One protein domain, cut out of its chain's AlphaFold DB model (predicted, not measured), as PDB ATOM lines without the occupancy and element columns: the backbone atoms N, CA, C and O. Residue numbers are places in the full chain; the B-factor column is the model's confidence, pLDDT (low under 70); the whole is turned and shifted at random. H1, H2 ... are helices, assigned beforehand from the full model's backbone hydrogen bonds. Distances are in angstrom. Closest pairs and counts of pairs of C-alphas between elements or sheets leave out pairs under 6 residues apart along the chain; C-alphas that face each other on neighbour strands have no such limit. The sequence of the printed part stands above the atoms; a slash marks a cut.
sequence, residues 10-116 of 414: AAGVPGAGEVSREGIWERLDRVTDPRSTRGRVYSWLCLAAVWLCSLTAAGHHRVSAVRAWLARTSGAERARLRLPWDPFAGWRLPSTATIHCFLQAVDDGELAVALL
ATOM      1  N   ALA A  10     107.843 130.237  86.414       37.41
ATOM      2  CA  ALA A  10     108.252 130.409  85.016       37.41
ATOM      3  C   ALA A  10     107.190 129.958  83.984       37.41
ATOM      4  O   ALA A  10     107.242 130.375  82.831       37.41
ATOM      5  N   ALA A  11     106.208 129.135  84.377       31.88
ATOM      6  CA  ALA A  11     105.088 128.741  83.514       31.88
ATOM      7  C   ALA A  11     103.931 129.764  83.499       31.88
ATOM      8  O   ALA A  11     102.984 129.595  82.732       31.88
ATOM      9  N   GLY A  12     103.983 130.796  84.350       31.77
ATOM     10  CA  GLY A  12     102.958 131.835  84.488       31.77
ATOM     11  C   GLY A  12     103.359 133.214  83.957       31.77
ATOM     12  O   GLY A  12     102.587 134.154  84.119       31.77
ATOM     13  N   VAL A  13     104.542 133.363  83.350       31.97
ATOM     14  CA  VAL A  13     105.054 134.662  82.882       31.97
ATOM     15  C   VAL A  13     104.363 135.085  81.574       31.97
ATOM     16  O   VAL A  13     104.541 134.410  80.553       31.97
ATOM     17  N   PRO A  14     103.634 136.221  81.536       35.78
ATOM     18  CA  PRO A  14     103.150 136.822  80.294       35.78
ATOM     19  C   PRO A  14     104.321 137.493  79.554       35.78
ATOM     20  O   PRO A  14     104.470 138.708  79.550       35.78
ATOM     21  N   GLY A  15     105.186 136.660  78.976       35.19
ATOM     22  CA  GLY A  15     106.447 137.054  78.330       35.19
ATOM     23  C   GLY A  15     107.157 135.916  77.581       35.19
ATOM     24  O   GLY A  15     108.180 136.138  76.943       35.19
ATOM     25  N   ALA A  16     106.596 134.700  77.571       34.50
ATOM     26  CA  ALA A  16     107.155 133.521  76.893       34.50
ATOM     27  C   ALA A  16     107.236 133.612  75.344       34.50
ATOM     28  O   ALA A  16     107.491 132.603  74.683       34.50
ATOM     29  N   GLY A  17     107.010 134.796  74.764       30.47
ATOM     30  CA  GLY A  17     107.255 135.100  73.352       30.47
ATOM     31  C   GLY A  17     108.703 135.503  73.039       30.47
ATOM     32  O   GLY A  17     109.136 135.272  71.916       30.47
ATOM     33  N   GLU A  18     109.456 136.042  74.009       39.00
ATOM     34  CA  GLU A  18     110.790 136.637  73.771       39.00
ATOM     35  C   GLU A  18     111.969 135.912  74.441       39.00
ATOM     36  O   GLU A  18     113.111 136.340  74.292       39.00
ATOM     37  N   VAL A  19     111.750 134.757  75.083       45.75
ATOM     38  CA  VAL A  19     112.865 133.869  75.471       45.75
ATOM     39  C   VAL A  19     113.470 133.271  74.197       45.75
ATOM     40  O   VAL A  19     113.043 132.212  73.719       45.75
ATOM     41  N   SER A  20     114.426 133.992  73.607       44.47
ATOM     42  CA  SER A  20     115.009 133.630  72.320       44.47
ATOM     43  C   SER A  20     115.671 132.258  72.404       44.47
ATOM     44  O   SER A  20     116.499 131.976  73.270       44.47
ATOM     45  N   ARG A  21     115.266 131.374  71.491       52.03
ATOM     46  CA  ARG A  21     115.737 129.979  71.431       52.03
ATOM     47  C   ARG A  21     117.144 129.870  70.838       52.03
ATOM     48  O   ARG A  21     117.772 128.816  70.926       52.03
ATOM     49  N   GLU A  22     117.611 130.950  70.231       54.03
ATOM     50  CA  GLU A  22     118.944 131.113  69.671       54.03
ATOM     51  C   GLU A  22     119.906 131.551  70.786       54.03
ATOM     52  O   GLU A  22     119.569 132.380  71.630       54.03
ATOM     53  N   GLY A  23     121.103 130.962  70.835       73.00
ATOM     54  CA  GLY A  23     122.095 131.273  71.867       73.00
ATOM     55  C   GLY A  23     122.001 130.460  73.167       73.00
ATOM     56  O   GLY A  23     122.792 130.705  74.071       73.00
ATOM     57  N   ILE A  24     121.077 129.499  73.325       81.38
ATOM     58  CA  ILE A  24     120.946 128.743  74.594       81.38
ATOM     59  C   ILE A  24     122.177 127.879  74.925       81.38
ATOM     60  O   ILE A  24     122.498 127.683  76.097       81.38
ATOM     61  N   TRP A  25     122.903 127.383  73.918       85.19
ATOM     62  CA  TRP A  25     124.147 126.640  74.151       85.19
ATOM     63  C   TRP A  25     125.293 127.577  74.516       85.19
ATOM     64  O   TRP A  25     126.093 127.250  75.379       85.19
ATOM     65  N   GLU A  26     125.318 128.747  73.894       85.94
ATOM     66  CA  GLU A  26     126.297 129.819  74.046       85.94
ATOM     67  C   GLU A  26     126.118 130.544  75.394       85.94
ATOM     68  O   GLU A  26     127.083 131.022  75.983       85.94
ATOM     69  N   ARG A  27     124.886 130.571  75.922       83.25
ATOM     70  CA  ARG A  27     124.561 130.927  77.310       83.25
ATOM     71  C   ARG A  27     125.066 129.865  78.288       83.25
ATOM     72  O   ARG A  27     125.779 130.204  79.224       83.25
ATOM     73  N   LEU A  28     124.746 128.586  78.059       84.81
ATOM     74  CA  LEU A  28     125.189 127.478  78.919       84.81
ATOM     75  C   LEU A  28     126.714 127.254  78.915       84.81
ATOM     76  O   LEU A  28     127.234 126.711  79.885       84.81
ATOM     77  N   ASP A  29     127.427 127.673  77.865       86.62
ATOM     78  CA  ASP A  29     128.899 127.635  77.783       86.62
ATOM     79  C   ASP A  29     129.572 128.611  78.766       86.62
ATOM     80  O   ASP A  29     130.719 128.406  79.151       86.62
ATOM     81  N   ARG A  30     128.843 129.640  79.228       83.56
ATOM     82  CA  ARG A  30     129.319 130.587  80.253       83.56
ATOM     83  C   ARG A  30     129.294 130.012  81.668       83.56
ATOM     84  O   ARG A  30     129.894 130.617  82.545       83.56
ATOM     85  N   VAL A  31     128.610 128.887  81.897       86.06
ATOM     86  CA  VAL A  31     128.571 128.233  83.212       86.06
ATOM     87  C   VAL A  31     129.880 127.470  83.424       86.06
ATOM     88  O   VAL A  31     130.188 126.522  82.696       86.06
ATOM     89  N   THR A  32     130.646 127.867  84.433       87.75
ATOM     90  CA  THR A  32     131.941 127.301  84.798       87.75
ATOM     91  C   THR A  32     131.825 125.806  85.098       87.75
ATOM     92  O   THR A  32     130.961 125.362  85.848       87.75
ATOM     93  N   ASP A  33     132.736 125.006  84.532       88.75
ATOM     94  CA  ASP A  33     132.870 123.571  84.815       88.75
ATOM     95  C   ASP A  33     133.971 123.343  85.873       88.75
ATOM     96  O   ASP A  33     135.153 123.261  85.503       88.75
ATOM     97  N   PRO A  34     133.632 123.204  87.173       85.62
ATOM     98  CA  PRO A  34     134.602 123.140  88.272       85.62
ATOM     99  C   PRO A  34     135.338 121.795  88.365       85.62
ATOM    100  O   PRO A  34     136.179 121.588  89.241       85.62
ATOM    101  N   ARG A  35     135.019 120.831  87.494       85.06
ATOM    102  CA  ARG A  35     135.655 119.507  87.494       85.06
ATOM    103  C   ARG A  35     137.078 119.616  86.947       85.06
ATOM    104  O   ARG A  35     137.365 120.447  86.091       85.06
ATOM    105  N   SER A  36     137.971 118.700  87.324       85.25
ATOM    106  CA  SER A  36     139.270 118.587  86.638       85.25
ATOM    107  C   SER A  36     139.083 118.377  85.124       85.25
ATOM    108  O   SER A  36     138.098 117.780  84.686       85.25
ATOM    109  N   THR A  37     140.025 118.850  84.307       80.94
ATOM    110  CA  THR A  37     140.029 118.626  82.848       80.94
ATOM    111  C   THR A  37     140.277 117.161  82.477       80.94
ATOM    112  O   THR A  37     139.863 116.708  81.411       80.94
ATOM    113  N   ARG A  38     140.910 116.379  83.364       83.81
ATOM    114  CA  ARG A  38     141.186 114.952  83.142       83.81
ATOM    115  C   ARG A  38     139.926 114.104  83.345       83.81
ATOM    116  O   ARG A  38     139.272 114.189  84.377       83.81
ATOM    117  N   GLY A  39     139.629 113.229  82.382       79.25
ATOM    118  CA  GLY A  39     138.571 112.215  82.504       79.25
ATOM    119  C   GLY A  39     137.132 112.709  82.290       79.25
ATOM    120  O   GLY A  39     136.194 111.968  82.587       79.25
ATOM    121  N   ARG A  40     136.923 113.927  81.766       87.31
ATOM    122  CA  ARG A  40     135.582 114.441  81.431       87.31
ATOM    123  C   ARG A  40     134.958 113.628  80.279       87.31
ATOM    124  O   ARG A  40     135.287 113.843  79.120       87.31
ATOM    125  N   VAL A  41     134.041 112.707  80.596       89.19
ATOM    126  CA  VAL A  41     133.256 111.946  79.592       89.19
ATOM    127  C   VAL A  41     132.087 112.767  79.035       89.19
ATOM    128  O   VAL A  41     131.751 112.643  77.865       89.19
ATOM    129  N   TYR A  42     131.471 113.607  79.872       92.12
ATOM    130  CA  TYR A  42     130.331 114.459  79.519       92.12
ATOM    131  C   TYR A  42     130.733 115.927  79.671       92.12
ATOM    132  O   TYR A  42     131.232 116.308  80.740       92.12
ATOM    133  N   SER A  43     130.493 116.751  78.646       90.50
ATOM    134  CA  SER A  43     130.638 118.208  78.755       90.50
ATOM    135  C   SER A  43     129.640 118.777  79.768       90.50
ATOM    136  O   SER A  43     128.609 118.165  80.059       90.50
ATOM    137  N   TRP A  44     129.962 119.933  80.344       90.50
ATOM    138  CA  TRP A  44     129.122 120.569  81.360       90.50
ATOM    139  C   TRP A  44     127.771 121.003  80.787       90.50
ATOM    140  O   TRP A  44     126.726 120.606  81.299       90.50
ATOM    141  N   LEU A  45     127.807 121.664  79.624       90.94
ATOM    142  CA  LEU A  45     126.645 122.079  78.840       90.94
ATOM    143  C   LEU A  45     125.691 120.912  78.557       90.94
ATOM    144  O   LEU A  45     124.479 121.073  78.631       90.94
ATOM    145  N   CYS A  46     126.223 119.725  78.240       92.06
ATOM    146  CA  CYS A  46     125.416 118.530  77.993       92.06
ATOM    147  C   CYS A  46     124.626 118.120  79.246       92.06
ATOM    148  O   CYS A  46     123.433 117.835  79.158       92.06
ATOM    149  N   LEU A  47     125.260 118.135  80.425       92.62
ATOM    150  CA  LEU A  47     124.601 117.806  81.692       92.62
ATOM    151  C   LEU A  47     123.571 118.878  82.089       92.62
ATOM    152  O   LEU A  47     122.465 118.524  82.498       92.62
ATOM    153  N   ALA A  48     123.890 120.159  81.880       90.06
ATOM    154  CA  ALA A  48     122.974 121.273  82.112       90.06
ATOM    155  C   ALA A  48     121.748 121.228  81.183       90.06
ATOM    156  O   ALA A  48     120.619 121.306  81.661       90.06
ATOM    157  N   ALA A  49     121.937 121.003  79.878       90.06
ATOM    158  CA  ALA A  49     120.848 120.866  78.911       90.06
ATOM    159  C   ALA A  49     119.978 119.624  79.176       90.06
ATOM    160  O   ALA A  49     118.754 119.693  79.090       90.06
ATOM    161  N   VAL A  50     120.587 118.493  79.554       90.50
ATOM    162  CA  VAL A  50     119.869 117.282  79.992       90.50
ATOM    163  C   VAL A  50     118.986 117.567  81.208       90.50
ATOM    164  O   VAL A  50     117.827 117.147  81.228       90.50
ATOM    165  N   TRP A  51     119.505 118.286  82.207       86.56
ATOM    166  CA  TRP A  51     118.743 118.677  83.391       86.56
ATOM    167  C   TRP A  51     117.613 119.651  83.036       86.56
ATOM    168  O   TRP A  51     116.452 119.358  83.333       86.56
ATOM    169  N   LEU A  52     117.922 120.731  82.312       86.69
ATOM    170  CA  LEU A  52     116.966 121.748  81.874       86.69
ATOM    171  C   LEU A  52     115.796 121.134  81.097       86.69
ATOM    172  O   LEU A  52     114.652 121.305  81.504       86.69
ATOM    173  N   CYS A  53     116.067 120.359  80.041       82.00
ATOM    174  CA  CYS A  53     115.026 119.698  79.248       82.00
ATOM    175  C   CYS A  53     114.173 118.737  80.089       82.00
ATOM    176  O   CYS A  53     112.964 118.636  79.877       82.00
ATOM    177  N   SER A  54     114.770 118.048  81.067       82.50
ATOM    178  CA  SER A  54     114.015 117.158  81.953       82.50
ATOM    179  C   SER A  54     113.084 117.913  82.912       82.50
ATOM    180  O   SER A  54     111.991 117.424  83.201       82.50
ATOM    181  N   LEU A  55     113.458 119.120  83.350       78.94
ATOM    182  CA  LEU A  55     112.586 120.005  84.122       78.94
ATOM    183  C   LEU A  55     111.494 120.625  83.241       78.94
ATOM    184  O   LEU A  55     110.313 120.459  83.536       78.94
ATOM    185  N   THR A  56     111.865 121.302  82.153       74.75
ATOM    186  CA  THR A  56     110.950 122.156  81.377       74.75
ATOM    187  C   THR A  56     110.026 121.375  80.446       74.75
ATOM    188  O   THR A  56     108.834 121.667  80.397       74.75
ATOM    189  N   ALA A  57     110.532 120.359  79.740       66.94
ATOM    190  CA  ALA A  57     109.741 119.581  78.782       66.94
ATOM    191  C   ALA A  57     109.088 118.327  79.393       66.94
ATOM    192  O   ALA A  57     108.154 117.782  78.806       66.94
ATOM    193  N   ALA A  58     109.560 117.854  80.557       70.44
ATOM    194  CA  ALA A  58     109.049 116.636  81.200       70.44
ATOM    195  C   ALA A  58     108.596 116.802  82.670       70.44
ATOM    196  O   ALA A  58     108.009 115.873  83.228       70.44
ATOM    197  N   GLY A  59     108.840 117.939  83.335       68.44
ATOM    198  CA  GLY A  59     108.451 118.164  84.741       68.44
ATOM    199  C   GLY A  59     109.194 117.284  85.764       68.44
ATOM    200  O   GLY A  59     108.719 117.071  86.885       68.44
ATOM    201  N   HIS A  60     110.331 116.697  85.385       73.88
ATOM    202  CA  HIS A  60     111.025 115.647  86.136       73.88
ATOM    203  C   HIS A  60     112.011 116.200  87.180       73.88
ATOM    204  O   HIS A  60     113.224 116.135  87.023       73.88
ATOM    205  N   HIS A  61     111.489 116.627  88.331       72.56
ATOM    206  CA  HIS A  61     112.268 117.107  89.488       72.56
ATOM    207  C   HIS A  61     113.046 116.018  90.276       72.56
ATOM    208  O   HIS A  61     113.558 116.290  91.362       72.56
ATOM    209  N   ARG A  62     113.111 114.763  89.801       78.00
ATOM    210  CA  ARG A  62     113.809 113.648  90.483       78.00
ATOM    211  C   ARG A  62     114.828 112.999  89.557       78.00
ATOM    212  O   ARG A  62     114.472 112.540  88.477       78.00
ATOM    213  N   VAL A  63     116.069 112.853  90.024       79.81
ATOM    214  CA  VAL A  63     117.209 112.327  89.242       79.81
ATOM    215  C   VAL A  63     116.935 110.948  88.609       79.81
ATOM    216  O   VAL A  63     117.356 110.668  87.486       79.81
ATOM    217  N   SER A  64     116.174 110.084  89.287       81.00
ATOM    218  CA  SER A  64     115.732 108.790  88.745       81.00
ATOM    219  C   SER A  64     114.732 108.922  87.587       81.00
ATOM    220  O   SER A  64     114.804 108.145  86.635       81.00
ATOM    221  N   ALA A  65     113.841 109.917  87.630       78.62
ATOM    222  CA  ALA A  65     112.913 110.220  86.544       78.62
ATOM    223  C   ALA A  65     113.655 110.795  85.326       78.62
ATOM    224  O   ALA A  65     113.391 110.358  84.209       78.62
ATOM    225  N   VAL A  66     114.652 111.669  85.531       84.38
ATOM    226  CA  VAL A  66     115.528 112.170  84.450       84.38
ATOM    227  C   VAL A  66     116.191 111.015  83.697       84.38
ATOM    228  O   VAL A  66     116.126 110.961  82.470       84.38
ATOM    229  N   ARG A  67     116.741 110.021  84.412       86.31
ATOM    230  CA  ARG A  67     117.294 108.809  83.781       86.31
ATOM    231  C   ARG A  67     116.234 107.998  83.018       86.31
ATOM    232  O   ARG A  67     116.529 107.488  81.938       86.31
ATOM    233  N   ALA A  68     115.022 107.865  83.557       84.06
ATOM    234  CA  ALA A  68     113.929 107.144  82.897       84.06
ATOM    235  C   ALA A  68     113.416 107.864  81.632       84.06
ATOM    236  O   ALA A  68     113.019 107.208  80.671       84.06
ATOM    237  N   TRP A  69     113.463 109.198  81.603       89.56
ATOM    238  CA  TRP A  69     113.219 110.004  80.405       89.56
ATOM    239  C   TRP A  69     114.349 109.850  79.379       89.56
ATOM    240  O   TRP A  69     114.069 109.457  78.249       89.56
ATOM    241  N   LEU A  70     115.617 110.015  79.782       88.69
ATOM    242  CA  LEU A  70     116.787 109.825  78.910       88.69
ATOM    243  C   LEU A  70     116.782 108.470  78.195       88.69
ATOM    244  O   LEU A  70     117.056 108.408  76.999       88.69
ATOM    245  N   ALA A  71     116.424 107.391  78.896       88.12
ATOM    246  CA  ALA A  71     116.338 106.051  78.313       88.12
ATOM    247  C   ALA A  71     115.338 105.950  77.141       88.12
ATOM    248  O   ALA A  71     115.538 105.124  76.252       88.12
ATOM    249  N   ARG A  72     114.299 106.800  77.122       88.25
ATOM    250  CA  ARG A  72     113.256 106.860  76.081       88.25
ATOM    251  C   ARG A  72     113.554 107.852  74.950       88.25
ATOM    252  O   ARG A  72     112.889 107.777  73.925       88.25
ATOM    253  N   THR A  73     114.536 108.747  75.104       89.19
ATOM    254  CA  THR A  73     114.925 109.696  74.040       89.19
ATOM    255  C   THR A  73     115.426 108.971  72.788       89.19
ATOM    256  O   THR A  73     116.149 107.974  72.882       89.19
ATOM    257  N   SER A  74     115.086 109.491  71.614       89.44
ATOM    258  CA  SER A  74     115.579 109.042  70.310       89.44
ATOM    259  C   SER A  74     117.054 109.403  70.077       89.44
ATOM    260  O   SER A  74     117.622 110.264  70.751       89.44
ATOM    261  N   GLY A  75     117.685 108.791  69.070       88.25
ATOM    262  CA  GLY A  75     119.054 109.149  68.669       88.25
ATOM    263  C   GLY A  75     119.203 110.616  68.239       88.25
ATOM    264  O   GLY A  75     120.219 111.236  68.539       88.25
ATOM    265  N   ALA A  76     118.172 111.197  67.611       87.94
ATOM    266  CA  ALA A  76     118.169 112.599  67.195       87.94
ATOM    267  C   ALA A  76     118.107 113.567  68.391       87.94
ATOM    268  O   ALA A  76     118.800 114.583  68.402       87.94
ATOM    269  N   GLU A  77     117.332 113.243  69.429       88.88
ATOM    270  CA  GLU A  77     117.315 114.016  70.678       88.88
ATOM    271  C   GLU A  77     118.648 113.902  71.425       88.88
ATOM    272  O   GLU A  77     119.158 114.906  71.917       88.88
ATOM    273  N   ARG A  78     119.269 112.714  71.452       92.44
ATOM    274  CA  ARG A  78     120.589 112.518  72.080       92.44
ATOM    275  C   ARG A  78     121.696 113.301  71.367       92.44
ATOM    276  O   ARG A  78     122.537 113.896  72.040       92.44
ATOM    277  N   ALA A  79     121.643 113.369  70.034       88.88
ATOM    278  CA  ALA A  79     122.516 114.222  69.231       88.88
ATOM    279  C   ALA A  79     122.299 115.714  69.534       88.88
ATOM    280  O   ALA A  79     123.262 116.432  69.792       88.88
ATOM    281  N   ARG A  80     121.038 116.174  69.583       89.44
ATOM    282  CA  ARG A  80     120.692 117.561  69.950       89.44
ATOM    283  C   ARG A  80     121.179 117.933  71.350       89.44
ATOM    284  O   ARG A  80     121.669 119.039  71.527       89.44
ATOM    285  N   LEU A  81     121.109 117.011  72.311       90.69
ATOM    286  CA  LEU A  81     121.628 117.167  73.680       90.69
ATOM    287  C   LEU A  81     123.167 117.093  73.782       90.69
ATOM    288  O   LEU A  81     123.699 117.144  74.891       90.69
ATOM    289  N   ARG A  82     123.891 116.963  72.658       92.25
ATOM    290  CA  ARG A  82     125.362 116.855  72.586       92.25
ATOM    291  C   ARG A  82     125.935 115.722  73.462       92.25
ATOM    292  O   ARG A  82     127.025 115.852  74.018       92.25
ATOM    293  N   LEU A  83     125.199 114.613  73.611       93.00
ATOM    294  CA  LEU A  83     125.653 113.448  74.381       93.00
ATOM    295  C   LEU A  83     126.842 112.747  73.692       93.00
ATOM    296  O   LEU A  83     126.895 112.701  72.465       93.00
ATOM    297  N   PRO A  84     127.784 112.152  74.443       93.06
ATOM    298  CA  PRO A  84     128.898 111.417  73.852       93.06
ATOM    299  C   PRO A  84     128.417 110.124  73.171       93.06
ATOM    300  O   PRO A  84     127.793 109.262  73.798       93.06
ATOM    301  N   TRP A  85     128.732 109.975  71.883       92.69
ATOM    302  CA  TRP A  85     128.492 108.757  71.107       92.69
ATOM    303  C   TRP A  85     129.745 107.876  71.050       92.69
ATOM    304  O   TRP A  85     130.871 108.371  71.023       92.69
ATOM    305  N   ASP A  86     129.537 106.565  71.042       89.88
ATOM    306  CA  ASP A  86     130.566 105.533  71.030       89.88
ATOM    307  C   ASP A  86     130.324 104.565  69.854       89.88
ATOM    308  O   ASP A  86     129.205 104.058  69.736       89.88
ATOM    309  N   PRO A  87     131.328 104.257  69.008       88.94
ATOM    310  CA  PRO A  87     131.146 103.358  67.864       88.94
ATOM    311  C   PRO A  87     130.704 101.932  68.217       88.94
ATOM    312  O   PRO A  87     130.106 101.261  67.380       88.94
ATOM    313  N   PHE A  88     130.990 101.464  69.436       89.00
ATOM    314  CA  PHE A  88     130.720 100.092  69.877       89.00
ATOM    315  C   PHE A  88     129.596 100.015  70.920       89.00
ATOM    316  O   PHE A  88     128.878  99.020  70.976       89.00
ATOM    317  N   ALA A  89     129.426 101.059  71.741       85.38
ATOM    318  CA  ALA A  89     128.410 101.126  72.799       85.38
ATOM    319  C   ALA A  89     127.225 102.073  72.496       85.38
ATOM    320  O   ALA A  89     126.262 102.116  73.265       85.38
ATOM    321  N   GLY A  90     127.269 102.831  71.396       90.50
ATOM    322  CA  GLY A  90     126.246 103.808  71.020       90.50
ATOM    323  C   GLY A  90     126.235 105.064  71.899       90.50
ATOM    324  O   GLY A  90     127.250 105.484  72.451       90.50
ATOM    325  N   TRP A  91     125.072 105.709  72.026       92.06
ATOM    326  CA  TRP A  91     124.920 106.920  72.847       92.06
ATOM    327  C   TRP A  91     125.093 106.614  74.340       92.06
ATOM    328  O   TRP A  91     124.230 105.979  74.955       92.06
ATOM    329  N   ARG A  92     126.171 107.125  74.941       92.88
ATOM    330  CA  ARG A  92     126.443 107.010  76.377       92.88
ATOM    331  C   ARG A  92     125.499 107.949  77.139       92.88
ATOM    332  O   ARG A  92     125.529 109.160  76.947       92.88
ATOM    333  N   LEU A  93     124.644 107.387  77.996       92.50
ATOM    334  CA  LEU A  93     123.698 108.149  78.823       92.50
ATOM    335  C   LEU A  93     124.283 108.409  80.226       92.50
ATOM    336  O   LEU A  93     124.779 107.462  80.847       92.50
ATOM    337  N   PRO A  94     124.187 109.639  80.773       91.94
ATOM    338  CA  PRO A  94     124.679 109.935  82.113       91.94
ATOM    339  C   PRO A  94     123.928 109.116  83.168       91.94
ATOM    340  O   PRO A  94     122.712 108.915  83.107       91.94
ATOM    341  N   SER A  95     124.671 108.619  84.156       90.00
ATOM    342  CA  SER A  95     124.097 107.829  85.244       90.00
ATOM    343  C   SER A  95     123.393 108.718  86.273       90.00
ATOM    344  O   SER A  95     123.642 109.920  86.351       90.00
ATOM    345  N   THR A  96     122.579 108.112  87.140       86.00
ATOM    346  CA  THR A  96     121.967 108.799  88.288       86.00
ATOM    347  C   THR A  96     123.021 109.501  89.154       86.00
ATOM    348  O   THR A  96     122.812 110.634  89.568       86.00
ATOM    349  N   ALA A  97     124.183 108.868  89.366       86.75
ATOM    350  CA  ALA A  97     125.307 109.468  90.083       86.75
ATOM    351  C   ALA A  97     125.971 110.604  89.284       86.75
ATOM    352  O   ALA A  97     126.333 111.618  89.860       86.75
ATOM    353  N   THR A  98     126.074 110.486  87.955       91.06
ATOM    354  CA  THR A  98     126.623 111.543  87.084       91.06
ATOM    355  C   THR A  98     125.795 112.825  87.164       91.06
ATOM    356  O   THR A  98     126.362 113.906  87.278       91.06
ATOM    357  N   ILE A  99     124.463 112.703  87.142       89.25
ATOM    358  CA  ILE A  99     123.546 113.844  87.280       89.25
ATOM    359  C   ILE A  99     123.596 114.394  88.716       89.25
ATOM    360  O   ILE A  99     123.606 115.604  88.902       89.25
ATOM    361  N   HIS A 100     123.704 113.533  89.734       85.81
ATOM    362  CA  HIS A 100     123.857 113.972  91.126       85.81
ATOM    363  C   HIS A 100     125.154 114.772  91.347       85.81
ATOM    364  O   HIS A 100     125.109 115.847  91.930       85.81
ATOM    365  N   CYS A 101     126.293 114.309  90.818       89.19
ATOM    366  CA  CYS A 101     127.562 115.039  90.904       89.19
ATOM    367  C   CYS A 101     127.561 116.359  90.113       89.19
ATOM    368  O   CYS A 101     128.311 117.259  90.467       89.19
ATOM    369  N   PHE A 102     126.740 116.489  89.062       90.50
ATOM    370  CA  PHE A 102     126.485 117.777  88.407       90.50
ATOM    371  C   PHE A 102     125.713 118.715  89.349       90.50
ATOM    372  O   PHE A 102     126.194 119.797  89.658       90.50
ATOM    373  N   LEU A 103     124.580 118.261  89.897       86.00
ATOM    374  CA  LEU A 103     123.732 119.057  90.799       86.00
ATOM    375  C   LEU A 103     124.378 119.403  92.152       86.00
ATOM    376  O   LEU A 103     123.881 120.280  92.846       86.00
ATOM    377  N   GLN A 104     125.454 118.719  92.547       85.75
ATOM    378  CA  GLN A 104     126.240 119.040  93.745       85.75
ATOM    379  C   GLN A 104     127.413 119.997  93.490       85.75
ATOM    380  O   GLN A 104     128.078 120.381  94.450       85.75
ATOM    381  N   ALA A 105     127.720 120.309  92.229       85.50
ATOM    382  CA  ALA A 105     128.894 121.098  91.855       85.50
ATOM    383  C   ALA A 105     128.578 122.277  90.921       85.50
ATOM    384  O   ALA A 105     129.453 123.099  90.695       85.50
ATOM    385  N   VAL A 106     127.367 122.367  90.369       86.88
ATOM    386  CA  VAL A 106     126.910 123.556  89.640       86.88
ATOM    387  C   VAL A 106     126.634 124.706  90.603       86.88
ATOM    388  O   VAL A 106     126.121 124.483  91.697       86.88
ATOM    389  N   ASP A 107     126.984 125.923  90.194       82.25
ATOM    390  CA  ASP A 107     126.613 127.132  90.918       82.25
ATOM    391  C   ASP A 107     125.178 127.540  90.541       82.25
ATOM    392  O   ASP A 107     124.867 127.778  89.369       82.25
ATOM    393  N   ASP A 108     124.289 127.581  91.539       75.44
ATOM    394  CA  ASP A 108     122.878 127.955  91.386       75.44
ATOM    395  C   ASP A 108     122.705 129.347  90.740       75.44
ATOM    396  O   ASP A 108     121.751 129.559  89.990       75.44
ATOM    397  N   GLY A 109     123.599 130.295  91.044       71.12
ATOM    398  CA  GLY A 109     123.532 131.688  90.603       71.12
ATOM    399  C   GLY A 109     124.076 131.885  89.192       71.12
ATOM    400  O   GLY A 109     123.409 132.493  88.359       71.12
ATOM    401  N   GLU A 110     125.240 131.311  88.886       76.94
ATOM    402  CA  GLU A 110     125.822 131.328  87.538       76.94
ATOM    403  C   GLU A 110     124.893 130.636  86.524       76.94
ATOM    404  O   GLU A 110     124.639 131.163  85.440       76.94
ATOM    405  N   LEU A 111     124.294 129.498  86.902       79.06
ATOM    406  CA  LEU A 111     123.296 128.820  86.076       79.06
ATOM    407  C   LEU A 111     122.013 129.655  85.918       79.06
ATOM    408  O   LEU A 111     121.423 129.649  84.837       79.06
ATOM    409  N   ALA A 112     121.579 130.387  86.950       74.50
ATOM    410  CA  ALA A 112     120.430 131.287  86.844       74.50
ATOM    411  C   ALA A 112     120.708 132.463  85.891       74.50
ATOM    412  O   ALA A 112     119.882 132.726  85.023       74.50
ATOM    413  N   VAL A 113     121.879 133.106  85.986       73.12
ATOM    414  CA  VAL A 113     122.316 134.209  85.101       73.12
ATOM    415  C   VAL A 113     122.584 133.741  83.661       73.12
ATOM    416  O   VAL A 113     122.501 134.531  82.725       73.12
ATOM    417  N   ALA A 114     122.873 132.454  83.448       78.31
ATOM    418  CA  ALA A 114     122.953 131.880  82.106       78.31
ATOM    419  C   ALA A 114     121.566 131.591  81.496       78.31
ATOM    420  O   ALA A 114     121.369 131.760  80.292       78.31
ATOM    421  N   LEU A 115     120.611 131.108  82.298       74.06
ATOM    422  CA  LEU A 115     119.298 130.653  81.818       74.06
ATOM    423  C   LEU A 115     118.248 131.759  81.725       74.06
ATOM    424  O   LEU A 115     117.389 131.706  80.845       74.06
ATOM    425  N   LEU A 116     118.298 132.719  82.639       69.75
ATOM    426  CA  LEU A 116     117.497 133.933  82.610       69.75
ATOM    427  C   LEU A 116     118.292 135.006  81.860       69.75
ATOM    428  O   LEU A 116     119.521 135.014  81.892       69.75
TER     429      LEU A 116
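Overview. This is residues 10 to 116 of the 414 residues of the protein "Transposase, IS4 family" of Frankia casuarinae (strain DSM 45818 / CECT 9043 / CcI3) (UniProt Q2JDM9). One helix, H2, runs through the middle, and five shorter helices stand round it among long loops, with H1 and H6 as a touching pair on one side of it and H3 and H5 as a touching pair on the opposite side. H4 sits off by itself, touching no helix; residues 12 to 18 stick out as a tail, and the loop of residues 81 to 95 reaches out to Phe 88, far from that tail. The printed part has 107 residues, with six named helices in the order H1 to H6 and no named strand; the class is all helix, with 50 of the 107 residues in named elements, under half. The whole is compact, with a radius of gyration of the C-alphas of 14.2 A, yet elongated in outline, spanning 47 by 30 by 26 A.

Along the chain. Residues 10 to 23 have no named element. H1 is residues 24 to 28, beginning at C-alpha 24 at (120.946, 128.743, 74.594). H2, the longest helix, is residues 44 to 56, 18.2 A from C-alpha 44 at (129.122, 120.569, 81.360) to its last C-alpha. H3 is residues 63 to 72, 14.8 A long, and H4 is residues 75 to 80. H5, residues 96 to 103, is 10.7 A long, and H6, residues 108 to 115, is 10.6 A long, ending at C-alpha 115 at (119.298, 130.653, 81.818).

Arrangement. H2 is the hub, touching three helices. With residues 45 to 49 alone it touches H1, the closest C-alphas being those of Leu 28 and Leu 45, 5.6 A apart. With residues 51 to 54 alone it only just touches H3, with 3 pairs of C-alphas within 8 A, Ser 54 and Val 66 closest at 5.8 A, about perpendicular at 88 degrees. With residues 47 to 51 alone it only just touches H5, also with 3 pairs, Leu 47 and Ile 99 closest at 6.9 A, about perpendicular at 82 degrees. H3 and H5 touch at a steep tilt of 62 degrees, opposite ways, the C-alphas of Val 63 and Thr 96 closest at 6.0 A. H1 and H6 touch, the C-alphas of Arg 27 and Ala 114 closest at 5.1 A. H2 and H6 are apart, and H4 is only just apart from H3, at 8.3 A. Every O i to N i+4 pair is within hydrogen-bond range in H1, H2, H4, H5 and H6; in H3, 5 of 6 are.

Size, cuts and confidence. The C-alphas of Pro 14 and Phe 88 are the two farthest apart, at 47.1 A. The links H1 to H2 and H4 to H5 are long, 15 residues each; in the latter, residues 85 to 86 pair antiparallel with residues 90 to 91. The printed part has no cut. Its mean pLDDT is 79.4, with residues 10 to 22, 57, 59 and 116 under 70.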